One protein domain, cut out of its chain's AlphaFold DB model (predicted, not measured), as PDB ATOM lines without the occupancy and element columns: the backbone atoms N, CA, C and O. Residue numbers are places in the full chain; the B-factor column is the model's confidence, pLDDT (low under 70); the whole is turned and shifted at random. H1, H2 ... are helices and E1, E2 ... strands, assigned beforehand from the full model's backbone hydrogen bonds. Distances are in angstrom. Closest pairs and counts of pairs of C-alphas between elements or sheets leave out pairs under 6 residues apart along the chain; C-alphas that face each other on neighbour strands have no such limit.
ATOM      1  N   ILE A  17     -18.339 -55.380  -8.244       97.38
ATOM      2  CA  ILE A  17     -17.565 -54.376  -8.961       97.38
ATOM      3  C   ILE A  17     -17.009 -54.997 -10.240       97.38
ATOM      4  O   ILE A  17     -16.472 -56.110 -10.249       97.38
ATOM      5  N   ARG A  18     -17.132 -54.276 -11.351       98.00
ATOM      6  CA  ARG A  18     -16.420 -54.593 -12.585       98.00
ATOM      7  C   ARG A  18     -15.088 -53.871 -12.569       98.00
ATOM      8  O   ARG A  18     -15.059 -52.654 -12.711       98.00
ATOM      9  N   ILE A  19     -14.005 -54.627 -12.449       97.88
ATOM     10  CA  ILE A  19     -12.641 -54.109 -12.526       97.88
ATOM     11  C   ILE A  19     -12.138 -54.291 -13.944       97.88
ATOM     12  O   ILE A  19     -12.299 -55.364 -14.526       97.88
ATOM     13  N   CYS A  20     -11.509 -53.258 -14.482       97.25
ATOM     14  CA  CYS A  20     -10.894 -53.270 -15.790       97.25
ATOM     15  C   CYS A  20      -9.471 -52.725 -15.735       97.25
ATOM     16  O   CYS A  20      -9.166 -51.778 -15.009       97.25
ATOM     17  N   PHE A  21      -8.617 -53.317 -16.557       95.69
ATOM     18  CA  PHE A  21      -7.335 -52.738 -16.899       95.69
ATOM     19  C   PHE A  21      -7.543 -51.528 -17.812       95.69
ATOM     20  O   PHE A  21      -8.303 -51.614 -18.779       95.69
ATOM     21  N   ASP A  22      -6.874 -50.417 -17.515       92.00
ATOM     22  CA  ASP A  22      -6.996 -49.195 -18.303       92.00
ATOM     23  C   ASP A  22      -6.413 -49.398 -19.706       92.00
ATOM     24  O   ASP A  22      -5.224 -49.676 -19.898       92.00
ATOM     25  N   ARG A  23      -7.260 -49.229 -20.718       88.50
ATOM     26  CA  ARG A  23      -6.906 -49.379 -22.125       88.50
ATOM     27  C   ARG A  23      -5.784 -48.433 -22.545       88.50
ATOM     28  O   ARG A  23      -4.951 -48.806 -23.365       88.50
ATOM     29  N   ARG A  24      -5.726 -47.220 -21.991       84.00
ATOM     30  CA  ARG A  24      -4.699 -46.220 -22.328       84.00
ATOM     31  C   ARG A  24      -3.332 -46.662 -21.824       84.00
ATOM     32  O   ARG A  24      -2.339 -46.451 -22.510       84.00
ATOM     33  N   VAL A  25      -3.299 -47.325 -20.669       82.94
ATOM     34  CA  VAL A  25      -2.090 -47.959 -20.127       82.94
ATOM     35  C   VAL A  25      -1.725 -49.197 -20.955       82.94
ATOM     36  O   VAL A  25      -0.553 -49.409 -21.245       82.94
ATOM     37  N   ALA A  26      -2.707 -49.981 -21.413       81.81
ATOM     38  CA  ALA A  26      -2.473 -51.167 -22.253       81.81
ATOM     39  C   ALA A  26      -1.854 -50.850 -23.614       81.81
ATOM     40  O   ALA A  26      -1.090 -51.654 -24.150       81.81
ATOM     41  N   GLU A  27      -2.248 -49.717 -24.189       78.38
ATOM     42  CA  GLU A  27      -1.879 -49.294 -25.537       78.38
ATOM     43  C   GLU A  27      -0.714 -48.293 -25.563       78.38
ATOM     44  O   GLU A  27      -0.255 -47.929 -26.647       78.38
ATOM     45  N   ALA A  28      -0.240 -47.828 -24.401       72.00
ATOM     46  CA  ALA A  28       0.906 -46.930 -24.315       72.00
ATOM     47  C   ALA A  28       2.184 -47.617 -24.822       72.00
ATOM     48  O   ALA A  28       2.403 -48.804 -24.574       72.00
ATOM     49  N   ASP A  29       3.045 -46.858 -25.510       65.50
ATOM     50  CA  ASP A  29       4.394 -47.327 -25.837       65.50
ATOM     51  C   ASP A  29       5.170 -47.477 -24.520       65.50
ATOM     52  O   ASP A  29       5.336 -46.480 -23.803       65.50
ATOM     53  N   PRO A  30       5.565 -48.701 -24.126       63.62
ATOM     54  CA  PRO A  30       6.116 -48.917 -22.808       63.62
ATOM     55  C   PRO A  30       7.440 -48.172 -22.671       63.62
ATOM     56  O   PRO A  30       8.397 -48.415 -23.410       63.62
ATOM     57  N   ALA A  31       7.521 -47.301 -21.663       65.56
ATOM     58  CA  ALA A  31       8.808 -46.834 -21.166       65.56
ATOM     59  C   ALA A  31       9.707 -48.057 -20.858       65.56
ATOM     60  O   ALA A  31       9.180 -49.133 -20.571       65.56
ATOM     61  N   PRO A  32      11.047 -47.930 -20.858       64.06
ATOM     62  CA  PRO A  32      11.961 -49.073 -20.719       64.06
ATOM     63  C   PRO A  32      11.694 -50.009 -19.525       64.06
ATOM     64  O   PRO A  32      12.063 -51.177 -19.583       64.06
ATOM     65  N   ASN A  33      11.030 -49.510 -18.475       66.50
ATOM     66  CA  ASN A  33      10.710 -50.244 -17.248       66.50
ATOM     67  C   ASN A  33       9.205 -50.515 -17.066       66.50
ATOM     68  O   ASN A  33       8.785 -50.936 -15.994       66.50
ATOM     69  N   MET A  34       8.378 -50.242 -18.076       71.12
ATOM     70  CA  MET A  34       6.945 -50.505 -18.007       71.12
ATOM     71  C   MET A  34       6.675 -51.992 -18.284       71.12
ATOM     72  O   MET A  34       7.079 -52.499 -19.340       71.12
ATOM     73  N   PRO A  35       5.979 -52.710 -17.384       72.56
ATOM     74  CA  PRO A  35       5.586 -54.084 -17.639       72.56
ATOM     75  C   PRO A  35       4.622 -54.134 -18.827       72.56
ATOM     76  O   PRO A  35       3.685 -53.342 -18.938       72.56
ATOM     77  N   ARG A  36       4.833 -55.093 -19.733       78.06
ATOM     78  CA  ARG A  36       3.876 -55.344 -20.815       78.06
ATOM     79  C   ARG A  36       2.607 -55.956 -20.236       78.06
ATOM     80  O   ARG A  36       2.663 -56.960 -19.528       78.06
ATOM     81  N   PHE A  37       1.456 -55.396 -20.599       84.56
ATOM     82  CA  PHE A  37       0.170 -55.971 -20.223       84.56
ATOM     83  C   PHE A  37      -0.170 -57.183 -21.096       84.56
ATOM     84  O   PHE A  37      -0.761 -57.054 -22.173       84.56
ATOM     85  N   ASP A  38       0.209 -58.368 -20.629       86.56
ATOM     86  CA  ASP A  38      -0.292 -59.645 -21.150       86.56
ATOM     87  C   ASP A  38      -1.319 -60.258 -20.186       86.56
ATOM     88  O   ASP A  38      -2.399 -60.698 -20.601       86.56
ATOM     89  N   SER A  39      -0.994 -60.230 -18.892       91.56
ATOM     90  CA  SER A  39      -1.835 -60.686 -17.790       91.56
ATOM     91  C   SER A  39      -1.423 -59.994 -16.493       91.56
ATOM     92  O   SER A  39      -0.231 -59.811 -16.261       91.56
ATOM     93  N   ILE A  40      -2.385 -59.686 -15.624       93.62
ATOM     94  CA  ILE A  40      -2.134 -59.249 -14.245       93.62
ATOM     95  C   ILE A  40      -3.070 -59.973 -13.286       93.62
ATOM     96  O   ILE A  40      -4.223 -60.248 -13.619       93.62
ATOM     97  N   THR A  41      -2.574 -60.256 -12.089       95.62
ATOM     98  CA  THR A  41      -3.372 -60.820 -11.001       95.62
ATOM     99  C   THR A  41      -3.684 -59.711 -10.011       95.62
ATOM    100  O   THR A  41      -2.772 -59.148  -9.422       95.62
ATOM    101  N   VAL A  42      -4.965 -59.409  -9.829       97.00
ATOM    102  CA  VAL A  42      -5.450 -58.474  -8.814       97.00
ATOM    103  C   VAL A  42      -5.772 -59.292  -7.558       97.00
ATOM    104  O   VAL A  42      -6.650 -60.159  -7.627       97.00
ATOM    105  N   PRO A  43      -5.045 -59.107  -6.444       96.38
ATOM    106  CA  PRO A  43      -5.231 -59.911  -5.242       96.38
ATOM    107  C   PRO A  43      -6.572 -59.619  -4.554       96.38
ATOM    108  O   PRO A  43      -7.073 -58.500  -4.571       96.38
ATOM    109  N   SER A  44      -7.155 -60.620  -3.889       96.19
ATOM    110  CA  SER A  44      -8.230 -60.366  -2.920       96.19
ATOM    111  C   SER A  44      -7.776 -59.344  -1.879       96.19
ATOM    112  O   SER A  44      -6.612 -59.360  -1.477       96.19
ATOM    113  N   GLY A  45      -8.692 -58.510  -1.399       96.00
ATOM    114  CA  GLY A  45      -8.369 -57.436  -0.468       96.00
ATOM    115  C   GLY A  45      -7.896 -56.153  -1.150       96.00
ATOM    116  O   GLY A  45      -7.690 -55.166  -0.451       96.00
ATOM    117  N   THR A  46      -7.744 -56.105  -2.483       97.69
ATOM    118  CA  THR A  46      -7.526 -54.824  -3.174       97.69
ATOM    119  C   THR A  46      -8.704 -53.888  -2.917       97.69
ATOM    120  O   THR A  46      -9.857 -54.236  -3.181       97.69
ATOM    121  N   VAL A  47      -8.389 -52.699  -2.411       97.25
ATOM    122  CA  VAL A  47      -9.325 -51.612  -2.141       97.25
ATOM    123  C   VAL A  47      -9.285 -50.630  -3.303       97.25
ATOM    124  O   VAL A  47      -8.215 -50.186  -3.726       97.25
ATOM    125  N   PHE A  48     -10.460 -50.281  -3.806       97.25
ATOM    126  CA  PHE A  48     -10.697 -49.278  -4.826       97.25
ATOM    127  C   PHE A  48     -11.371 -48.073  -4.171       97.25
ATOM    128  O   PHE A  48     -12.459 -48.194  -3.611       97.25
ATOM    129  N   ASN A  49     -10.722 -46.916  -4.228       95.38
ATOM    130  CA  ASN A  49     -11.248 -45.668  -3.681       95.38
ATOM    131  C   ASN A  49     -11.955 -44.876  -4.785       95.38
ATOM    132  O   ASN A  49     -11.580 -44.989  -5.954       95.38
ATOM    133  N   TYR A  50     -12.962 -44.081  -4.425       93.75
ATOM    134  CA  TYR A  50     -13.613 -43.169  -5.359       93.75
ATOM    135  C   TYR A  50     -12.560 -42.314  -6.088       93.75
ATOM    136  O   TYR A  50     -11.715 -41.677  -5.453       93.75
ATOM    137  N   ALA A  51     -12.616 -42.301  -7.421       92.06
ATOM    138  CA  ALA A  51     -11.635 -41.618  -8.265       92.06
ATOM    139  C   ALA A  51     -12.240 -40.506  -9.135       92.06
ATOM    140  O   ALA A  51     -11.499 -39.697  -9.695       92.06
ATOM    141  N   GLY A  52     -13.568 -40.437  -9.232       92.12
ATOM    142  CA  GLY A  52     -14.266 -39.389  -9.963       92.12
ATOM    143  C   GLY A  52     -15.443 -39.917 -10.763       92.12
ATOM    144  O   GLY A  52     -15.946 -41.026 -10.542       92.12
ATOM    145  N   HIS A  53     -15.844 -39.118 -11.739       93.12
ATOM    146  CA  HIS A  53     -16.911 -39.451 -12.658       93.12
ATOM    147  C   HIS A  53     -16.388 -40.117 -13.930       93.12
ATOM    148  O   HIS A  53     -15.386 -39.713 -14.525       93.12
ATOM    149  N   ALA A  54     -17.103 -41.147 -14.367       92.50
ATOM    150  CA  ALA A  54     -16.862 -41.827 -15.623       92.50
ATOM    151  C   ALA A  54     -17.640 -41.155 -16.766       92.50
ATOM    152  O   ALA A  54     -18.834 -40.859 -16.683       92.50
ATOM    153  N   PHE A  55     -16.945 -40.949 -17.876       91.75
ATOM    154  CA  PHE A  55     -17.453 -40.492 -19.166       91.75
ATOM    155  C   PHE A  55     -17.457 -41.607 -20.225       91.75
ATOM    156  O   PHE A  55     -18.002 -41.408 -21.316       91.75
ATOM    157  N   GLY A  56     -16.875 -42.762 -19.889       90.56
ATOM    158  CA  GLY A  56     -16.796 -43.980 -20.689       90.56
ATOM    159  C   GLY A  56     -16.894 -45.253 -19.827       90.56
ATOM    160  O   GLY A  56     -17.268 -45.182 -18.657       90.56
ATOM    161  N   PRO A  57     -16.619 -46.439 -20.399       92.50
ATOM    162  CA  PRO A  57     -16.619 -47.708 -19.663       92.50
ATOM    163  C   PRO A  57     -15.445 -47.807 -18.674       92.50
ATOM    164  O   PRO A  57     -14.501 -47.037 -18.745       92.50
ATOM    165  N   ALA A  58     -15.448 -48.797 -17.776       93.56
ATOM    166  CA  ALA A  58     -14.395 -48.952 -16.761       93.56
ATOM    167  C   ALA A  58     -12.970 -49.146 -17.332       93.56
ATOM    168  O   ALA A  58     -12.003 -48.773 -16.682       93.56
ATOM    169  N   ASP A  59     -12.801 -49.714 -18.530       93.81
ATOM    170  CA  ASP A  59     -11.493 -49.819 -19.200       93.81
ATOM    171  C   ASP A  59     -11.041 -48.503 -19.857       93.81
ATOM    172  O   ASP A  59      -9.900 -48.392 -20.297       93.81
ATOM    173  N   ASP A  60     -11.907 -47.493 -19.907       91.75
ATOM    174  CA  ASP A  60     -11.609 -46.146 -20.382       91.75
ATOM    175  C   ASP A  60     -12.549 -45.128 -19.709       91.75
ATOM    176  O   ASP A  60     -13.425 -44.548 -20.365       91.75
ATOM    177  N   PRO A  61     -12.425 -44.936 -18.379       90.12
ATOM    178  CA  PRO A  61     -13.429 -44.213 -17.606       90.12
ATOM    179  C   PRO A  61     -13.488 -42.748 -18.011       90.12
ATOM    180  O   PRO A  61     -14.547 -42.145 -17.945       90.12
ATOM    181  N   LEU A  62     -12.386 -42.173 -18.488       87.75
ATOM    182  CA  LEU A  62     -12.359 -40.784 -18.927       87.75
ATOM    183  C   LEU A  62     -12.806 -40.593 -20.377       87.75
ATOM    184  O   LEU A  62     -12.962 -39.441 -20.771       87.75
ATOM    185  N   ASP A  63     -13.058 -41.677 -21.122       84.56
ATOM    186  CA  ASP A  63     -13.196 -41.687 -22.582       84.56
ATOM    187  C   ASP A  63     -11.925 -41.119 -23.247       84.56
ATOM    188  O   ASP A  63     -11.568 -39.954 -23.084       84.56
ATOM    189  N   ARG A  64     -11.192 -41.941 -24.004       77.06
ATOM    190  CA  ARG A  64      -9.877 -41.631 -24.595       77.06
ATOM    191  C   ARG A  64      -9.851 -40.297 -25.343       77.06
ATOM    192  O   ARG A  64      -8.806 -39.658 -25.390       77.06
ATOM    193  N   ALA A  65     -10.991 -39.854 -25.875       72.00
ATOM    194  CA  ALA A  65     -11.148 -38.551 -26.516       72.00
ATOM    195  C   ALA A  65     -10.948 -37.339 -25.575       72.00
ATOM    196  O   ALA A  65     -10.841 -36.207 -26.047       72.00
ATOM    197  N   HIS A  66     -10.874 -37.541 -24.259       73.75
ATOM    198  CA  HIS A  66     -10.897 -36.473 -23.268       73.75
ATOM    199  C   HIS A  66      -9.537 -36.127 -22.641       73.75
ATOM    200  O   HIS A  66      -9.247 -34.947 -22.446       73.75
ATOM    201  N   ALA A  67      -8.715 -37.123 -22.298       67.12
ATOM    202  CA  ALA A  67      -7.489 -36.906 -21.531       67.12
ATOM    203  C   ALA A  67      -6.266 -36.756 -22.446       67.12
ATOM    204  O   ALA A  67      -6.002 -37.617 -23.287       67.12
ATOM    205  N   ALA A  68      -5.480 -35.693 -22.254       59.62
ATOM    206  CA  ALA A  68      -4.189 -35.553 -22.923       59.62
ATOM    207  C   ALA A  68      -3.252 -36.727 -22.550       59.62
ATOM    208  O   ALA A  68      -3.285 -37.182 -21.405       59.62
ATOM    209  N   PRO A  69      -2.412 -37.222 -23.479       60.84
ATOM    210  CA  PRO A  69      -2.241 -36.780 -24.870       60.84
ATOM    211  C   PRO A  69      -3.247 -37.394 -25.863       60.84
ATOM    212  O   PRO A  69      -3.128 -37.178 -27.064       60.84
ATOM    213  N   PHE A  70      -4.200 -38.198 -25.396       62.91
ATOM    214  CA  PHE A  70      -4.984 -39.094 -26.245       62.91
ATOM    215  C   PHE A  70      -6.227 -38.466 -26.891       62.91
ATOM    216  O   PHE A  70      -6.851 -39.123 -27.726       62.91
ATOM    217  N   GLY A  71      -6.574 -37.219 -26.553       68.38
ATOM    218  CA  GLY A  71      -7.811 -36.600 -27.017       68.38
ATOM    219  C   GLY A  71      -7.827 -35.069 -27.059       68.38
ATOM    220  O   GLY A  71      -7.030 -34.403 -26.399       68.38
ATOM    221  N   ASP A  72      -8.772 -34.525 -27.834       71.06
ATOM    222  CA  ASP A  72      -8.995 -33.084 -28.059       71.06
ATOM    223  C   ASP A  72     -10.029 -32.464 -27.089       71.06
ATOM    224  O   ASP A  72     -10.467 -31.315 -27.265       71.06
ATOM    225  N   GLY A  73     -10.453 -33.230 -26.079       76.12
ATOM    226  CA  GLY A  73     -11.600 -32.929 -25.227       76.12
ATOM    227  C   GLY A  73     -12.924 -33.351 -25.876       76.12
ATOM    228  O   GLY A  73     -12.961 -34.050 -26.882       76.12
ATOM    229  N   TRP A  74     -14.051 -32.892 -25.330       82.38
ATOM    230  CA  TRP A  74     -15.393 -33.291 -25.791       82.38
ATOM    231  C   TRP A  74     -15.923 -32.503 -27.000       82.38
ATOM    232  O   TRP A  74     -17.115 -32.202 -27.088       82.38
ATOM    233  N   ARG A  75     -15.044 -32.147 -27.944       74.88
ATOM    234  CA  ARG A  75     -15.444 -31.409 -29.150       74.88
ATOM    235  C   ARG A  75     -16.430 -32.242 -29.970       74.88
ATOM    236  O   ARG A  75     -16.182 -33.410 -30.246       74.88
ATOM    237  N   GLY A  76     -17.531 -31.626 -30.394       79.12
ATOM    238  CA  GLY A  76     -18.552 -32.286 -31.216       79.12
ATOM    239  C   GLY A  76     -19.655 -32.996 -30.427       79.12
ATOM    240  O   GLY A  76     -20.611 -33.465 -31.044       79.12
ATOM    241  N   LEU A  77     -19.587 -33.024 -29.088       85.56
ATOM    242  CA  LEU A  77     -20.755 -33.365 -28.277       85.56
ATOM    243  C   LEU A  77     -21.787 -32.225 -28.314       85.56
ATOM    244  O   LEU A  77     -21.430 -31.061 -28.515       85.56
ATOM    245  N   PRO A  78     -23.079 -32.524 -28.091       91.88
ATOM    246  CA  PRO A  78     -24.076 -31.486 -27.872       91.88
ATOM    247  C   PRO A  78     -23.625 -30.524 -26.755       91.88
ATOM    248  O   PRO A  78     -23.156 -30.998 -25.718       91.88
ATOM    249  N   PRO A  79     -23.818 -29.194 -26.891       89.06
ATOM    250  CA  PRO A  79     -23.299 -28.217 -25.925       89.06
ATOM    251  C   PRO A  79     -23.711 -28.470 -24.468       89.06
ATOM    252  O   PRO A  79     -22.944 -28.201 -23.545       89.06
ATOM    253  N   GLY A  80     -24.919 -29.000 -24.246       91.50
ATOM    254  CA  GLY A  80     -25.392 -29.363 -22.909       91.50
ATOM    255  C   GLY A  80     -24.610 -30.520 -22.286       91.50
ATOM    256  O   GLY A  80     -24.293 -30.470 -21.100       91.50
ATOM    257  N   GLU A  81     -24.246 -31.522 -23.084       91.00
ATOM    258  CA  GLU A  81     -23.467 -32.671 -22.620       91.00
ATOM    259  C   GLU A  81     -22.015 -32.277 -22.353       91.00
ATOM    260  O   GLU A  81     -21.466 -32.618 -21.308       91.00
ATOM    261  N   GLU A  82     -21.412 -31.482 -23.240       88.81
ATOM    262  CA  GLU A  82     -20.075 -30.936 -23.004       88.81
ATOM    263  C   GLU A  82     -20.038 -30.121 -21.701       88.81
ATOM    264  O   GLU A  82     -19.145 -30.309 -20.873       88.81
ATOM    265  N   LYS A  83     -21.035 -29.255 -21.475       89.44
ATOM    266  CA  LYS A  83     -21.141 -28.476 -20.236       89.44
ATOM    267  C   LYS A  83     -21.288 -29.374 -19.003       89.44
ATOM    268  O   LYS A  83     -20.627 -29.111 -18.002       89.44
ATOM    269  N   ARG A  84     -22.127 -30.414 -19.068       90.19
ATOM    270  CA  ARG A  84     -22.331 -31.367 -17.964       90.19
ATOM    271  C   ARG A  84     -21.026 -32.065 -17.592       90.19
ATOM    272  O   ARG A  84     -20.645 -32.045 -16.429       90.19
ATOM    273  N   ARG A  85     -20.320 -32.638 -18.570       89.50
ATOM    274  CA  ARG A  85     -19.057 -33.338 -18.312       89.50
ATOM    275  C   ARG A  85     -17.973 -32.395 -17.773       89.50
ATOM    276  O   ARG A  85     -17.235 -32.776 -16.872       89.50
ATOM    277  N   ARG A  86     -17.919 -31.140 -18.250       86.06
ATOM    278  CA  ARG A  86     -16.996 -30.114 -17.717       86.06
ATOM    279  C   ARG A  86     -17.268 -29.800 -16.253       86.06
ATOM    280  O   ARG A  86     -16.312 -29.654 -15.506       86.06
ATOM    281  N   ALA A  87     -18.534 -29.707 -15.849       86.81
ATOM    282  CA  ALA A  87     -18.880 -29.502 -14.445       86.81
ATOM    283  C   ALA A  87     -18.383 -30.669 -13.574       86.81
ATOM    284  O   ALA A  87     -17.637 -30.434 -12.630       86.81
ATOM    285  N   LEU A  88     -18.667 -31.911 -13.978       88.69
ATOM    286  CA  LEU A  88     -18.222 -33.112 -13.257       88.69
ATOM    287  C   LEU A  88     -16.690 -33.235 -13.185       88.69
ATOM    288  O   LEU A  88     -16.138 -33.590 -12.153       88.69
ATOM    289  N   GLN A  89     -15.973 -32.872 -14.252       86.00
ATOM    290  CA  GLN A  89     -14.510 -32.823 -14.206       86.00
ATOM    291  C   GLN A  89     -13.995 -31.775 -13.209       86.00
ATOM    292  O   GLN A  89     -13.002 -32.021 -12.527       86.00
ATOM    293  N   MET A  90     -14.626 -30.598 -13.149       83.94
ATOM    294  CA  MET A  90     -14.239 -29.543 -12.206       83.94
ATOM    295  C   MET A  90     -14.478 -29.955 -10.751       83.94
ATOM    296  O   MET A  90     -13.671 -29.604  -9.889       83.94
ATOM    297  N   GLU A  91     -15.545 -30.713 -10.501       84.94
ATOM    298  CA  GLU A  91     -15.809 -31.373  -9.223       84.94
ATOM    299  C   GLU A  91     -14.657 -32.331  -8.863       84.94
ATOM    300  O   GLU A  91     -13.998 -32.146  -7.840       84.94
ATOM    301  N   ASP A  92     -14.308 -33.266  -9.752       84.50
ATOM    302  CA  ASP A  92     -13.289 -34.297  -9.492       84.50
ATOM    303  C   ASP A  92     -11.891 -33.722  -9.170       84.50
ATOM    304  O   ASP A  92     -11.202 -34.192  -8.251       84.50
ATOM    305  N   ILE A  93     -11.465 -32.677  -9.895       78.75
ATOM    306  CA  ILE A  93     -10.148 -32.037  -9.704       78.75
ATOM    307  C   ILE A  93     -10.114 -31.035  -8.538       78.75
ATOM    308  O   ILE A  93      -9.085 -30.394  -8.319       78.75
ATOM    309  N   GLY A  94     -11.214 -30.887  -7.788       68.75
ATOM    310  CA  GLY A  94     -11.299 -29.990  -6.631       68.75
ATOM    311  C   GLY A  94     -11.326 -28.504  -6.996       68.75
ATOM    312  O   GLY A  94     -10.979 -27.657  -6.174       68.75
ATOM    313  N   GLY A  95     -11.706 -28.175  -8.232       61.69
ATOM    314  CA  GLY A  95     -11.885 -26.792  -8.672       61.69
ATOM    315  C   GLY A  95     -13.244 -26.196  -8.286       61.69
ATOM    316  O   GLY A  95     -13.444 -24.996  -8.466       61.69
ATOM    317  N   ASP A  96     -14.154 -27.012  -7.747       65.88
ATOM    318  CA  ASP A  96     -15.411 -26.582  -7.136       65.88
ATOM    319  C   ASP A  96     -15.335 -26.683  -5.601       65.88
ATOM    320  O   ASP A  96     -15.119 -27.755  -5.038       65.88
ATOM    321  N   SER A  97     -15.546 -25.558  -4.912       55.44
ATOM    322  CA  SER A  97     -15.568 -25.472  -3.444       55.44
ATOM    323  C   SER A  97     -16.761 -26.174  -2.777       55.44
ATOM    324  O   SER A  97     -16.750 -26.345  -1.561       55.44
ATOM    325  N   GLY A  98     -17.807 -26.527  -3.532       62.56
ATOM    326  CA  GLY A  98     -18.975 -27.259  -3.026       62.56
ATOM    327  C   GLY A  98     -18.841 -28.781  -3.105       62.56
ATOM    328  O   GLY A  98     -19.682 -29.502  -2.560       62.56
ATOM    329  N   TYR A  99     -17.804 -29.279  -3.779       63.28
ATOM    330  CA  TYR A  99     -17.635 -30.699  -4.032       63.28
ATOM    331  C   TYR A  99     -17.224 -31.471  -2.773       63.28
ATOM    332  O   TYR A  99     -16.257 -31.131  -2.092       63.28
ATOM    333  N   HIS A 100     -17.957 -32.549  -2.494       68.50
ATOM    334  CA  HIS A 100     -17.650 -33.497  -1.433       68.50
ATOM    335  C   HIS A 100     -17.387 -34.850  -2.081       68.50
ATOM    336  O   HIS A 100     -18.306 -35.473  -2.613       68.50
ATOM    337  N   ARG A 101     -16.127 -35.301  -2.038       75.38
ATOM    338  CA  ARG A 101     -15.764 -36.648  -2.489       75.38
ATOM    339  C   ARG A 101     -16.618 -37.661  -1.736       75.38
ATOM    340  O   ARG A 101     -16.634 -37.604  -0.502       75.38
ATOM    341  N   PRO A 102     -17.292 -38.590  -2.432       81.81
ATOM    342  CA  PRO A 102     -17.904 -39.725  -1.774       81.81
ATOM    343  C   PRO A 102     -16.855 -40.419  -0.913       81.81
ATOM    344  O   PRO A 102     -15.807 -40.842  -1.400       81.81
ATOM    345  N   GLN A 103     -17.135 -40.502   0.381       90.25
ATOM    346  CA  GLN A 103     -16.312 -41.185   1.372       90.25
ATOM    347  C   GLN A 103     -16.499 -42.705   1.243       90.25
ATOM    348  O   GLN A 103     -16.872 -43.384   2.195       90.25
ATOM    349  N   ALA A 104     -16.317 -43.228   0.030       93.75
ATOM    350  CA  ALA A 104     -16.659 -44.584  -0.368       93.75
ATOM    351  C   ALA A 104     -15.428 -45.326  -0.890       93.75
ATOM    352  O   ALA A 104     -14.734 -44.852  -1.792       93.75
ATOM    353  N   ALA A 105     -15.218 -46.528  -0.365       96.19
ATOM    354  CA  ALA A 105     -14.194 -47.450  -0.820       96.19
ATOM    355  C   ALA A 105     -14.776 -48.857  -0.953       96.19
ATOM    356  O   ALA A 105     -15.619 -49.272  -0.160       96.19
ATOM    357  N   VAL A 106     -14.325 -49.581  -1.973       96.88
ATOM    358  CA  VAL A 106     -14.806 -50.915  -2.335       96.88
ATOM    359  C   VAL A 106     -13.647 -51.898  -2.273       96.88
ATOM    360  O   VAL A 106     -12.643 -51.703  -2.948       96.88
ATOM    361  N   MET A 107     -13.774 -52.979  -1.513       97.31
ATOM    362  CA  MET A 107     -12.769 -54.038  -1.429       97.31
ATOM    363  C   MET A 107     -13.258 -55.305  -2.117       97.31
ATOM    364  O   MET A 107     -14.360 -55.779  -1.839       97.31
ATOM    365  N   ILE A 108     -12.425 -55.896  -2.975       97.25
ATOM    366  CA  ILE A 108     -12.759 -57.178  -3.605       97.25
ATOM    367  C   ILE A 108     -12.506 -58.372  -2.693       97.25
ATOM    368  O   ILE A 108     -11.462 -58.485  -2.052       97.25
ATOM    369  N   GLY A 109     -13.444 -59.317  -2.700       94.00
ATOM    370  CA  GLY A 109     -13.379 -60.519  -1.867       94.00
ATOM    371  C   GLY A 109     -12.573 -61.674  -2.467       94.00
ATOM    372  O   GLY A 109     -12.256 -62.625  -1.757       94.00
ATOM    373  N   ALA A 110     -12.240 -61.628  -3.760       95.19
ATOM    374  CA  ALA A 110     -11.569 -62.725  -4.451       95.19
ATOM    375  C   ALA A 110     -10.476 -62.231  -5.400       95.19
ATOM    376  O   ALA A 110     -10.653 -61.246  -6.113       95.19
ATOM    377  N   THR A 111      -9.366 -62.968  -5.441       97.25
ATOM    378  CA  THR A 111      -8.305 -62.761  -6.429       97.25
ATOM    379  C   THR A 111      -8.852 -62.995  -7.833       97.25
ATOM    380  O   THR A 111      -9.519 -64.002  -8.085       97.25
ATOM    381  N   THR A 112      -8.536 -62.097  -8.761       97.06
ATOM    382  CA  THR A 112      -8.936 -62.201 -10.168       97.06
ATOM    383  C   THR A 112      -7.749 -61.980 -11.096       97.06
ATOM    384  O   THR A 112      -6.772 -61.329 -10.731       97.06
ATOM    385  N   THR A 113      -7.820 -62.513 -12.312       97.00
ATOM    386  CA  THR A 113      -6.778 -62.337 -13.328       97.00
ATOM    387  C   THR A 113      -7.368 -61.648 -14.548       97.00
ATOM    388  O   THR A 113      -8.282 -62.171 -15.188       97.00
ATOM    389  N   LEU A 114      -6.811 -60.488 -14.886       97.00
ATOM    390  CA  LEU A 114      -7.129 -59.749 -16.103       97.00
ATOM    391  C   LEU A 114      -6.095 -60.098 -17.167       97.00
ATOM    392  O   LEU A 114      -4.915 -60.257 -16.873       97.00
ATOM    393  N   THR A 115      -6.535 -60.220 -18.412       94.75
ATOM    394  CA  THR A 115      -5.669 -60.579 -19.544       94.75
ATOM    395  C   THR A 115      -5.938 -59.644 -20.704       94.75
ATOM    396  O   THR A 115      -7.018 -59.064 -20.782       94.75
ATOM    397  N   ARG A 116      -5.033 -59.563 -21.681       90.94
ATOM    398  CA  ARG A 116      -5.298 -58.760 -22.887       90.94
ATOM    399  C   ARG A 116      -6.604 -59.143 -23.599       90.94
ATOM    400  O   ARG A 116      -7.312 -58.276 -24.092       90.94
ATOM    401  N   ALA A 117      -6.949 -60.433 -23.630       92.62
ATOM    402  CA  ALA A 117      -8.186 -60.918 -24.253       92.62
ATOM    403  C   ALA A 117      -9.443 -60.681 -23.395       92.62
ATOM    404  O   ALA A 117     -10.557 -60.672 -23.912       92.62
ATOM    405  N   ARG A 118      -9.271 -60.532 -22.079       95.50
ATOM    406  CA  ARG A 118     -10.336 -60.266 -21.104       95.50
ATOM    407  C   ARG A 118      -9.819 -59.215 -20.120       95.50
ATOM    408  O   ARG A 118      -9.358 -59.590 -19.039       95.50
ATOM    409  N   PRO A 119      -9.830 -57.927 -20.513       95.69
ATOM    410  CA  PRO A 119      -9.238 -56.855 -19.714       95.69
ATOM    411  C   PRO A 119     -10.106 -56.483 -18.512       95.69
ATOM    412  O   PRO A 119      -9.652 -55.736 -17.657       95.69
ATOM    413  N   CYS A 120     -11.331 -57.009 -18.436       97.62
ATOM    414  CA  CYS A 120     -12.267 -56.766 -17.353       97.62
ATOM    415  C   CYS A 120     -12.731 -58.065 -16.696       97.62
ATOM    416  O   CYS A 120     -12.911 -59.080 -17.377       97.62
ATOM    417  N   ALA A 121     -13.023 -57.993 -15.402       97.75
ATOM    418  CA  ALA A 121     -13.672 -59.044 -14.635       97.75
ATOM    419  C   ALA A 121     -14.692 -58.444 -13.662       97.75
ATOM    420  O   ALA A 121     -14.479 -57.364 -13.116       97.75
ATOM    421  N   ASN A 122     -15.782 -59.171 -13.429       97.50
ATOM    422  CA  ASN A 122     -16.720 -58.866 -12.355       97.50
ATOM    423  C   ASN A 122     -16.282 -59.641 -11.113       97.50
ATOM    424  O   ASN A 122     -15.958 -60.828 -11.219       97.50
ATOM    425  N   VAL A 123     -16.256 -58.976  -9.965       96.62
ATOM    426  CA  VAL A 123     -15.788 -59.553  -8.707       96.62
ATOM    427  C   VAL A 123     -16.719 -59.116  -7.585       96.62
ATOM    428  O   VAL A 123     -17.067 -57.940  -7.499       96.62
ATOM    429  N   ALA A 124     -17.076 -60.061  -6.717       96.25
ATOM    430  CA  ALA A 124     -17.815 -59.758  -5.500       96.25
ATOM    431  C   ALA A 124     -16.994 -58.824  -4.603       96.25
ATOM    432  O   ALA A 124     -15.780 -59.004  -4.434       96.25
ATOM    433  N   ALA A 125     -17.668 -57.846  -4.014       96.38
ATOM    434  CA  ALA A 125     -17.045 -56.788  -3.251       96.38
ATOM    435  C   ALA A 125     -17.894 -56.334  -2.061       96.38
ATOM    436  O   ALA A 125     -19.081 -56.641  -1.938       96.38
ATOM    437  N   GLN A 126     -17.239 -55.611  -1.159       96.44
ATOM    438  CA  GLN A 126     -17.820 -55.049   0.054       96.44
ATOM    439  C   GLN A 126     -17.353 -53.602   0.207       96.44
ATOM    440  O   GLN A 126     -16.261 -53.249  -0.240       96.44
ATOM    441  N   ALA A 127     -18.171 -52.768   0.837       96.31
ATOM    442  CA  ALA A 127     -17.786 -51.425   1.221       96.31
ATOM    443  C   ALA A 127     -16.745 -51.493   2.346       96.31
ATOM    444  O   ALA A 127     -16.739 -52.416   3.164       96.31
ATOM    445  N   VAL A 128     -15.855 -50.513   2.392       95.12
ATOM    446  CA  VAL A 128     -14.847 -50.388   3.442       95.12
ATOM    447  C   VAL A 128     -15.160 -49.156   4.267       95.12
ATOM    448  O   VAL A 128     -15.294 -48.064   3.724       95.12
ATOM    449  N   LEU A 129     -15.240 -49.338   5.580       94.88
ATOM    450  CA  LEU A 129     -15.369 -48.267   6.555       94.88
ATOM    451  C   LEU A 129     -14.041 -48.081   7.278       94.88
ATOM    452  O   LEU A 129     -13.465 -49.049   7.768       94.88
ATOM    453  N   SER A 130     -13.561 -46.850   7.373       92.56
ATOM    454  CA  SER A 130     -12.406 -46.502   8.190       92.56
ATOM    455  C   SER A 130     -12.382 -45.001   8.441       92.56
ATOM    456  O   SER A 130     -12.322 -44.217   7.494       92.56
ATOM    457  N   GLU A 131     -12.403 -44.594   9.708       86.81
ATOM    458  CA  GLU A 131     -12.299 -43.176  10.073       86.81
ATOM    459  C   GLU A 131     -10.926 -42.603   9.695       86.81
ATOM    460  O   GLU A 131     -10.848 -41.480   9.197       86.81
ATOM    461  N   ASP A 132      -9.869 -43.410   9.814       87.50
ATOM    462  CA  ASP A 132      -8.485 -43.024   9.508       87.50
ATOM    463  C   ASP A 132      -8.285 -42.695   8.023       87.50
ATOM    464  O   ASP A 132      -7.586 -41.746   7.666       87.50
ATOM    465  N   TRP A 133      -8.957 -43.450   7.149       87.06
ATOM    466  CA  TRP A 133      -8.938 -43.254   5.696       87.06
ATOM    467  C   TRP A 133     -10.151 -42.471   5.181       87.06
ATOM    468  O   TRP A 133     -10.315 -42.293   3.974       87.06
ATOM    469  N   THR A 134     -10.983 -41.950   6.090       89.62
ATOM    470  CA  THR A 134     -12.193 -41.159   5.817       89.62
ATOM    471  C   THR A 134     -13.265 -41.874   4.991       89.62
ATOM    472  O   THR A 134     -14.085 -41.216   4.355       89.62
ATOM    473  N   TRP A 135     -13.291 -43.207   4.989       94.12
ATOM    474  CA  TRP A 135     -14.322 -43.992   4.310       94.12
ATOM    475  C   TRP A 135     -15.476 -44.270   5.267       94.12
ATOM    476  O   TRP A 135     -15.323 -44.978   6.259       94.12
ATOM    477  N   THR A 136     -16.632 -43.682   4.993       94.19
ATOM    478  CA  THR A 136     -17.801 -43.699   5.883       94.19
ATOM    479  C   THR A 136     -19.061 -44.218   5.197       94.19
ATOM    480  O   THR A 136     -20.062 -44.454   5.869       94.19
ATOM    481  N   ALA A 137     -19.027 -44.425   3.877       93.69
ATOM    482  CA  ALA A 137     -20.143 -44.982   3.128       93.69
ATOM    483  C   ALA A 137     -20.211 -46.505   3.318       93.69
ATOM    484  O   ALA A 137     -19.381 -47.247   2.796       93.69
ATOM    485  N   ASP A 138     -21.216 -46.964   4.058       93.31
ATOM    486  CA  ASP A 138     -21.512 -48.381   4.296       93.31
ATOM    487  C   ASP A 138     -22.358 -49.016   3.184       93.31
ATOM    488  O   ASP A 138     -22.392 -50.240   3.055       93.31
ATOM    489  N   HIS A 139     -22.990 -48.178   2.364       93.94
ATOM    490  CA  HIS A 139     -23.742 -48.542   1.176       93.94
ATOM    491  C   HIS A 139     -23.209 -47.796  -0.051       93.94
ATOM    492  O   HIS A 139     -23.033 -46.573  -0.026       93.94
ATOM    493  N   ILE A 140     -22.985 -48.530  -1.141       95.62
ATOM    494  CA  ILE A 140     -22.490 -47.980  -2.405       95.62
ATOM    495  C   ILE A 140     -23.421 -48.434  -3.540       95.62
ATOM    496  O   ILE A 140     -23.410 -49.621  -3.880       95.62
ATOM    497  N   PRO A 141     -24.218 -47.523  -4.131       95.19
ATOM    498  CA  PRO A 141     -25.123 -47.873  -5.218       95.19
ATOM    499  C   PRO A 141     -24.353 -48.175  -6.507       95.19
ATOM    500  O   PRO A 141     -23.274 -47.627  -6.753       95.19
ATOM    501  N   ALA A 142     -24.938 -49.000  -7.369       95.62
ATOM    502  CA  ALA A 142     -24.454 -49.171  -8.727       95.62
ATOM    503  C   ALA A 142     -24.648 -47.880  -9.534       95.62
ATOM    504  O   ALA A 142     -25.775 -47.451  -9.793       95.62
ATOM    505  N   ASP A 143     -23.541 -47.286  -9.977       93.38
ATOM    506  CA  ASP A 143     -23.548 -46.095 -10.821       93.38
ATOM    507  C   ASP A 143     -22.478 -46.213 -11.920       93.38
ATOM    508  O   ASP A 143     -21.281 -46.152 -11.629       93.38
ATOM    509  N   PRO A 144     -22.868 -46.359 -13.203       90.81
ATOM    510  CA  PRO A 144     -21.913 -46.433 -14.303       90.81
ATOM    511  C   PRO A 144     -21.197 -45.103 -14.580       90.81
ATOM    512  O   PRO A 144     -20.305 -45.069 -15.425       90.81
ATOM    513  N   HIS A 145     -21.604 -44.009 -13.936       91.12
ATOM    514  CA  HIS A 145     -21.006 -42.685 -14.078       91.12
ATOM    515  C   HIS A 145     -20.023 -42.366 -12.949       91.12
ATOM    516  O   HIS A 145     -19.484 -41.263 -12.928       91.12
ATOM    517  N   VAL A 146     -19.764 -43.303 -12.038       94.12
ATOM    518  CA  VAL A 146     -18.748 -43.186 -10.990       94.12
ATOM    519  C   VAL A 146     -17.741 -44.308 -11.171       94.12
ATOM    520  O   VAL A 146     -18.114 -45.467 -11.349       94.12
ATOM    521  N   TYR A 147     -16.456 -43.970 -11.117       95.44
ATOM    522  CA  TYR A 147     -15.400 -44.972 -11.127       95.44
ATOM    523  C   TYR A 147     -14.511 -44.863  -9.895       95.44
ATOM    524  O   TYR A 147     -14.353 -43.814  -9.264       95.44
ATOM    525  N   TYR A 148     -13.928 -46.003  -9.570       96.62
ATOM    526  CA  TYR A 148     -13.023 -46.204  -8.463       96.62
ATOM    527  C   TYR A 148     -11.664 -46.610  -9.019       96.62
ATOM    528  O   TYR A 148     -11.588 -47.262 -10.060       96.62
ATOM    529  N   GLN A 149     -10.589 -46.259  -8.332       95.50
ATOM    530  CA  GLN A 149      -9.231 -46.620  -8.724       95.50
ATOM    531  C   GLN A 149      -8.559 -47.384  -7.590       95.50
ATOM    532  O   GLN A 149      -8.836 -47.124  -6.417       95.50
ATOM    533  N   ALA A 150      -7.708 -48.350  -7.941       96.06
ATOM    534  CA  ALA A 150      -6.933 -49.097  -6.956       96.06
ATOM    535  C   ALA A 150      -6.181 -48.128  -6.028       96.06
ATOM    536  O   ALA A 150      -5.520 -47.203  -6.495       96.06
ATOM    537  N   TYR A 151      -6.317 -48.335  -4.719       94.75
ATOM    538  CA  TYR A 151      -5.795 -47.433  -3.688       94.75
ATOM    539  C   TYR A 151      -4.906 -48.138  -2.660       94.75
ATOM    540  O   TYR A 151      -4.014 -47.521  -2.095       94.75
ATOM    541  N   GLY A 152      -5.124 -49.432  -2.432       94.25
ATOM    542  CA  GLY A 152      -4.247 -50.247  -1.598       94.25
ATOM    543  C   GLY A 152      -4.711 -51.693  -1.530       94.25
ATOM    544  O   GLY A 152      -5.635 -52.094  -2.245       94.25
ATOM    545  N   VAL A 153      -4.088 -52.482  -0.660       95.12
ATOM    546  CA  VAL A 153      -4.436 -53.891  -0.441       95.12
ATOM    547  C   VAL A 153      -4.543 -54.190   1.048       95.12
ATOM    548  O   VAL A 153      -3.690 -53.808   1.843       95.12
ATOM    549  N   VAL A 154      -5.595 -54.909   1.428       93.88
ATOM    550  CA  VAL A 154      -5.748 -55.466   2.770       93.88
ATOM    551  C   VAL A 154      -5.082 -56.838   2.845       93.88
ATOM    552  O   VAL A 154      -5.458 -57.776   2.139       93.88
ATOM    553  N   HIS A 155      -4.123 -56.973   3.755       88.56
ATOM    554  CA  HIS A 155      -3.436 -58.214   4.091       88.56
ATOM    555  C   HIS A 155      -3.764 -58.616   5.532       88.56
ATOM    556  O   HIS A 155      -3.208 -58.085   6.496       88.56
ATOM    557  N   GLY A 156      -4.681 -59.573   5.697       83.12
ATOM    558  CA  GLY A 156      -5.187 -59.933   7.023       83.12
ATOM    559  C   GLY A 156      -5.958 -58.763   7.632       83.12
ATOM    560  O   GLY A 156      -7.017 -58.414   7.125       83.12
ATOM    561  N   SER A 157      -5.429 -58.164   8.700       77.75
ATOM    562  CA  SER A 157      -6.000 -56.968   9.338       77.75
ATOM    563  C   SER A 157      -5.322 -55.659   8.928       77.75
ATOM    564  O   SER A 157      -5.714 -54.610   9.421       77.75
ATOM    565  N   ARG A 158      -4.292 -55.705   8.071       85.50
ATOM    566  CA  ARG A 158      -3.487 -54.530   7.719       85.50
ATOM    567  C   ARG A 158      -3.874 -53.978   6.368       85.50
ATOM    568  O   ARG A 158      -3.947 -54.738   5.408       85.50
ATOM    569  N   PHE A 159      -4.057 -52.668   6.292       90.94
ATOM    570  CA  PHE A 159      -4.215 -51.959   5.032       90.94
ATOM    571  C   PHE A 159      -2.868 -51.385   4.580       90.94
ATOM    572  O   PHE A 159      -2.240 -50.627   5.316       90.94
ATOM    573  N   ASP A 160      -2.436 -51.757   3.378       90.25
ATOM    574  CA  ASP A 160      -1.236 -51.232   2.736       90.25
ATOM    575  C   ASP A 160      -1.634 -50.333   1.550       90.25
ATOM    576  O   ASP A 160      -2.066 -50.848   0.513       90.25
ATOM    577  N   PRO A 161      -1.536 -48.995   1.682       87.81
ATOM    578  CA  PRO A 161      -1.772 -48.058   0.582       87.81
ATOM    579  C   PRO A 161      -0.571 -47.949  -0.367       87.81
ATOM    580  O   PRO A 161      -0.615 -47.195  -1.341       87.81
ATOM    581  N   THR A 162       0.544 -48.605  -0.047       84.88
ATOM    582  CA  THR A 162       1.786 -48.441  -0.786       84.88
ATOM    583  C   THR A 162       1.734 -49.327  -2.012       84.88
ATOM    584  O   THR A 162       1.736 -50.552  -1.910       84.88
ATOM    585  N   PHE A 163       1.732 -48.698  -3.182       83.31
ATOM    586  CA  PHE A 163       2.084 -49.397  -4.404       83.31
ATOM    587  C   PHE A 163       3.552 -49.152  -4.717       83.31
ATOM    588  O   PHE A 163       3.975 -48.002  -4.866       83.31
ATOM    589  N   ASP A 164       4.334 -50.225  -4.789       73.19
ATOM    590  CA  ASP A 164       5.726 -50.130  -5.224       73.19
ATOM    591  C   ASP A 164       5.808 -50.111  -6.761       73.19
ATOM    592  O   ASP A 164       4.941 -50.609  -7.479       73.19
ATOM    593  N   THR A 165       6.880 -49.527  -7.279       65.38
ATOM    594  CA  THR A 165       7.232 -49.541  -8.704       65.38
ATOM    595  C   THR A 165       8.212 -50.666  -9.066       65.38
ATOM    596  O   THR A 165       8.697 -50.705 -10.199       65.38
ATOM    597  N   ASP A 166       8.494 -51.571  -8.121       64.19
ATOM    598  CA  ASP A 166       9.284 -52.806  -8.290       64.19
ATOM    599  C   ASP A 166       8.619 -53.774  -9.317       64.19
ATOM    600  O   ASP A 166       7.493 -53.519  -9.750       64.19
ATOM    601  N   PRO A 167       9.246 -54.882  -9.787       65.56
ATOM    602  CA  PRO A 167       8.841 -55.582 -11.014       65.56
ATOM    603  C   PRO A 167       7.516 -56.362 -10.922       65.56
ATOM    604  O   PRO A 167       7.177 -57.089 -11.860       65.56
ATOM    605  N   ASP A 168       6.767 -56.253  -9.822       85.38
ATOM    606  CA  ASP A 168       5.428 -56.825  -9.740       85.38
ATOM    607  C   ASP A 168       4.448 -56.028 -10.615       85.38
ATOM    608  O   ASP A 168       4.237 -54.825 -10.449       85.38
ATOM    609  N   ALA A 169       3.833 -56.718 -11.576       87.31
ATOM    610  CA  ALA A 169       2.966 -56.079 -12.555       87.31
ATOM    611  C   ALA A 169       1.701 -55.475 -11.925       87.31
ATOM    612  O   ALA A 169       1.207 -54.472 -12.431       87.31
ATOM    613  N   PHE A 170       1.163 -56.062 -10.851       91.38
ATOM    614  CA  PHE A 170      -0.010 -55.506 -10.180       91.38
ATOM    615  C   PHE A 170       0.350 -54.211  -9.452       91.38
ATOM    616  O   PHE A 170      -0.326 -53.205  -9.663       91.38
ATOM    617  N   GLN A 171       1.433 -54.224  -8.672       90.62
ATOM    618  CA  GLN A 171       1.931 -53.059  -7.937       90.62
ATOM    619  C   GLN A 171       2.195 -51.882  -8.882       90.62
ATOM    620  O   GLN A 171       1.624 -50.805  -8.706       90.62
ATOM    621  N   TRP A 172       2.937 -52.120  -9.970       88.56
ATOM    622  CA  TRP A 172       3.222 -51.082 -10.958       88.56
ATOM    623  C   TRP A 172       1.942 -50.513 -11.576       88.56
ATOM    624  O   TRP A 172       1.770 -49.299 -11.665       88.56
ATOM    625  N   VAL A 173       1.019 -51.376 -12.003       90.06
ATOM    626  CA  VAL A 173      -0.223 -50.944 -12.658       90.06
ATOM    627  C   VAL A 173      -1.096 -50.142 -11.701       90.06
ATOM    628  O   VAL A 173      -1.642 -49.114 -12.102       90.06
ATOM    629  N   ALA A 174      -1.223 -50.586 -10.453       91.50
ATOM    630  CA  ALA A 174      -1.996 -49.887  -9.441       91.50
ATOM    631  C   ALA A 174      -1.382 -48.513  -9.117       91.50
ATOM    632  O   ALA A 174      -2.101 -47.516  -9.148       91.50
ATOM    633  N   ALA A 175      -0.053 -48.431  -8.953       88.81
ATOM    634  CA  ALA A 175       0.674 -47.174  -8.731       88.81
ATOM    635  C   ALA A 175       0.452 -46.130  -9.841       88.81
ATOM    636  O   ALA A 175       0.493 -44.928  -9.588       88.81
ATOM    637  N   HIS A 176       0.214 -46.583 -11.075       87.00
ATOM    638  CA  HIS A 176       0.027 -45.723 -12.248       87.00
ATOM    639  C   HIS A 176      -1.448 -45.564 -12.650       87.00
ATOM    640  O   HIS A 176      -1.741 -45.096 -13.751       87.00
ATOM    641  N   GLY A 177      -2.385 -45.959 -11.781       88.75
ATOM    642  CA  GLY A 177      -3.817 -45.788 -12.019       88.75
ATOM    643  C   GLY A 177      -4.386 -46.661 -13.144       88.75
ATOM    644  O   GLY A 177      -5.431 -46.345 -13.707       88.75
ATOM    645  N   GLY A 178      -3.712 -47.760 -13.489       91.81
ATOM    646  CA  GLY A 178      -4.092 -48.663 -14.577       91.81
ATOM    647  C   GLY A 178      -5.166 -49.695 -14.216       91.81
ATOM    648  O   GLY A 178      -5.441 -50.586 -15.018       91.81
ATOM    649  N   LEU A 179      -5.759 -49.602 -13.022       95.75
ATOM    650  CA  LEU A 179      -6.847 -50.456 -12.551       95.75
ATOM    651  C   LEU A 179      -8.023 -49.600 -12.092       95.75
ATOM    652  O   LEU A 179      -7.959 -48.947 -11.049       95.75
ATOM    653  N   ASN A 180      -9.105 -49.665 -12.860       97.00
ATOM    654  CA  ASN A 180     -10.331 -48.922 -12.610       97.00
ATOM    655  C   ASN A 180     -11.475 -49.887 -12.290       97.00
ATOM    656  O   ASN A 180     -11.503 -51.017 -12.779       97.00
ATOM    657  N   GLY A 181     -12.440 -49.432 -11.503       97.19
ATOM    658  CA  GLY A 181     -13.617 -50.188 -11.108       97.19
ATOM    659  C   GLY A 181     -14.897 -49.381 -11.278       97.19
ATOM    660  O   GLY A 181     -14.906 -48.180 -11.039       97.19
ATOM    661  N   ILE A 182     -15.984 -50.041 -11.669       97.56
ATOM    662  CA  ILE A 182     -17.346 -49.489 -11.647       97.56
ATOM    663  C   ILE A 182     -18.223 -50.465 -10.872       97.56
ATOM    664  O   ILE A 182     -18.195 -51.669 -11.142       97.56
ATOM    665  N   VAL A 183     -18.999 -49.960  -9.916       97.00
ATOM    666  CA  VAL A 183     -19.962 -50.774  -9.165       97.00
ATOM    667  C   VAL A 183     -21.147 -51.082 -10.077       97.00
ATOM    668  O   VAL A 183     -21.767 -50.177 -10.632       97.00
ATOM    669  N   ILE A 184     -21.418 -52.369 -10.288       96.25
ATOM    670  CA  ILE A 184     -22.426 -52.859 -11.245       96.25
ATOM    671  C   ILE A 184     -23.636 -53.505 -10.560       96.25
ATOM    672  O   ILE A 184     -24.645 -53.753 -11.221       96.25
ATOM    673  N   SER A 185     -23.549 -53.762  -9.257       96.19
ATOM    674  CA  SER A 185     -24.681 -54.074  -8.385       96.19
ATOM    675  C   SER A 185     -24.437 -53.468  -7.005       96.19
ATOM    676  O   SER A 185     -23.286 -53.358  -6.580       96.19
ATOM    677  N   ASP A 186     -25.512 -53.044  -6.341       95.44
ATOM    678  CA  ASP A 186     -25.444 -52.339  -5.061       95.44
ATOM    679  C   ASP A 186     -24.643 -53.135  -4.026       95.44
ATOM    680  O   ASP A 186     -24.824 -54.344  -3.848       95.44
ATOM    681  N   ILE A 187     -23.739 -52.443  -3.339       96.00
ATOM    682  CA  ILE A 187     -22.929 -53.003  -2.266       96.00
ATOM    683  C   ILE A 187     -23.557 -52.572  -0.945       96.00
ATOM    684  O   ILE A 187     -23.457 -51.414  -0.551       96.00
ATOM    685  N   GLU A 188     -24.196 -53.523  -0.266       93.50
ATOM    686  CA  GLU A 188     -24.901 -53.303   1.009       93.50
ATOM    687  C   GLU A 188     -24.139 -53.853   2.226       93.50
ATOM    688  O   GLU A 188     -24.568 -53.697   3.368       93.50
ATOM    689  N   GLN A 189     -23.024 -54.547   1.994       92.62
ATOM    690  CA  GLN A 189     -22.183 -55.094   3.053       92.62
ATOM    691  C   GLN A 189     -20.930 -54.266   3.214       92.62
ATOM    692  O   GLN A 189     -20.273 -53.949   2.223       92.62
ATOM    693  N   SER A 190     -20.553 -54.030   4.464       93.69
ATOM    694  CA  SER A 190     -19.345 -53.307   4.809       93.69
ATOM    695  C   SER A 190     -18.437 -54.103   5.739       93.69
ATOM    696  O   SER A 190     -18.867 -54.989   6.482       93.69
ATOM    697  N   VAL A 191     -17.151 -53.774   5.681       93.06
ATOM    698  CA  VAL A 191     -16.139 -54.192   6.646       93.06
ATOM    699  C   VAL A 191     -15.473 -52.953   7.226       93.06
ATOM    700  O   VAL A 191     -15.179 -52.004   6.501       93.06
ATOM    701  N   THR A 192     -15.221 -52.959   8.532       93.31
ATOM    702  CA  THR A 192     -14.469 -51.889   9.187       93.31
ATOM    703  C   THR A 192     -12.986 -52.239   9.220       93.31
ATOM    704  O   THR A 192     -12.610 -53.319   9.680       93.31
ATOM    705  N   LEU A 193     -12.154 -51.318   8.745       90.12
ATOM    706  CA  LEU A 193     -10.707 -51.342   8.895       90.12
ATOM    707  C   LEU A 193     -10.285 -50.269   9.893       90.12
ATOM    708  O   LEU A 193     -10.793 -49.144   9.883       90.12
TER     709      LEU A 193
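Overview. This is residues 17 to 193 of the 197 residues of an uncharacterized protein of Gluconacetobacter entanii (UniProt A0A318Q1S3). A closed barrel of six strands, ringed in the order E1, E6, E4, E3, E7, E9, makes the body, and helix H2 with the long unnamed loop before it lies off one side, where residues 76 to 81 stick out. Outside the barrel, H3 packs between E7 and a small two-strand sheet of E2 and E5, while E8 and E10 extend the barrel wall beside E7 and E6. The printed part has 177 residues, with three named helices and ten named strands in the order E1 H1 E2 E3 H2 E4 E5 E6 E7 E8 H3 E9 E10. The ring and the E2-E5 sheet are antiparallel, E10 is parallel to E6, and the class is mixed, with 82 residues, under half, in named elements. The whole is compact, with a radius of gyration of the C-alphas of 16.2 A and spans of 49 by 40 by 26 A.

Arrangement. In the barrel, E1, residues 17 to 21, has E6, residues 120 to 129, on one side, with N 19 and O 121 2.9 A apart, and E9, residues 179 to 183, on the other, with N 18 and O 182 2.8 A apart. E6 bends by 65 degrees at residue 124 and pairs next with E4, residues 105 to 108 (N 126 and O 107, 3.0 A). E3, residues 46 to 53, has E4 on one side, with N 48 and O 106 2.7 A apart, and E7, residues 146 to 155, on the other side, with N 47 and O 152 2.8 A apart. E7 bends by 54 degrees at residue 151 and is the antiparallel neighbour of E9, with N 148 and O 181 2.8 A apart. E8, residues 158 to 160, forms a hairpin with E7 (N 153 and O 160, 2.9 A). E10, residues 190 to 192, is parallel to E6 (N 191 and O 127, 2.9 A). E2, residues 39 to 42, and E5, residues 112 to 115, are antiparallel (N 40 and O 114, 2.9 A). H3, residues 169 to 175, is on the barrel, outside it, at a height over the sheet of 7.4 A; the C-alphas of Ala 150 and Ala 174 are its closest to E7, 5.6 A. H2, residues 79 to 92, is on the barrel; Gly 52 of E3 and Asp 92 have its closest C-alphas, 5.2 A. H1, residues 23 to 27, is not on it. In H1, H2 and H3 every O i to N i+4 pair is within hydrogen-bond range.

Along the chain. E1 begins at C-alpha 17, (-17.565, -54.376, -8.961). E7 measures 26.2 A, E6 25.6 A, E3 20.4 A and H2 20.2 A. E10 ends at C-alpha 192, (-14.469, -51.889, 9.187).

Size, cuts and confidence. The C-alphas farthest apart, of Pro 79 and Gly 156, are 49.2 A apart. The printed part has no cut. Links H1 to E2, E3 to H2, H2 to E4 and E6 to E7 are long. pLDDT is under 70 at residues 29 to 33, 67 to 71, 94 to 100 and 165 to 167.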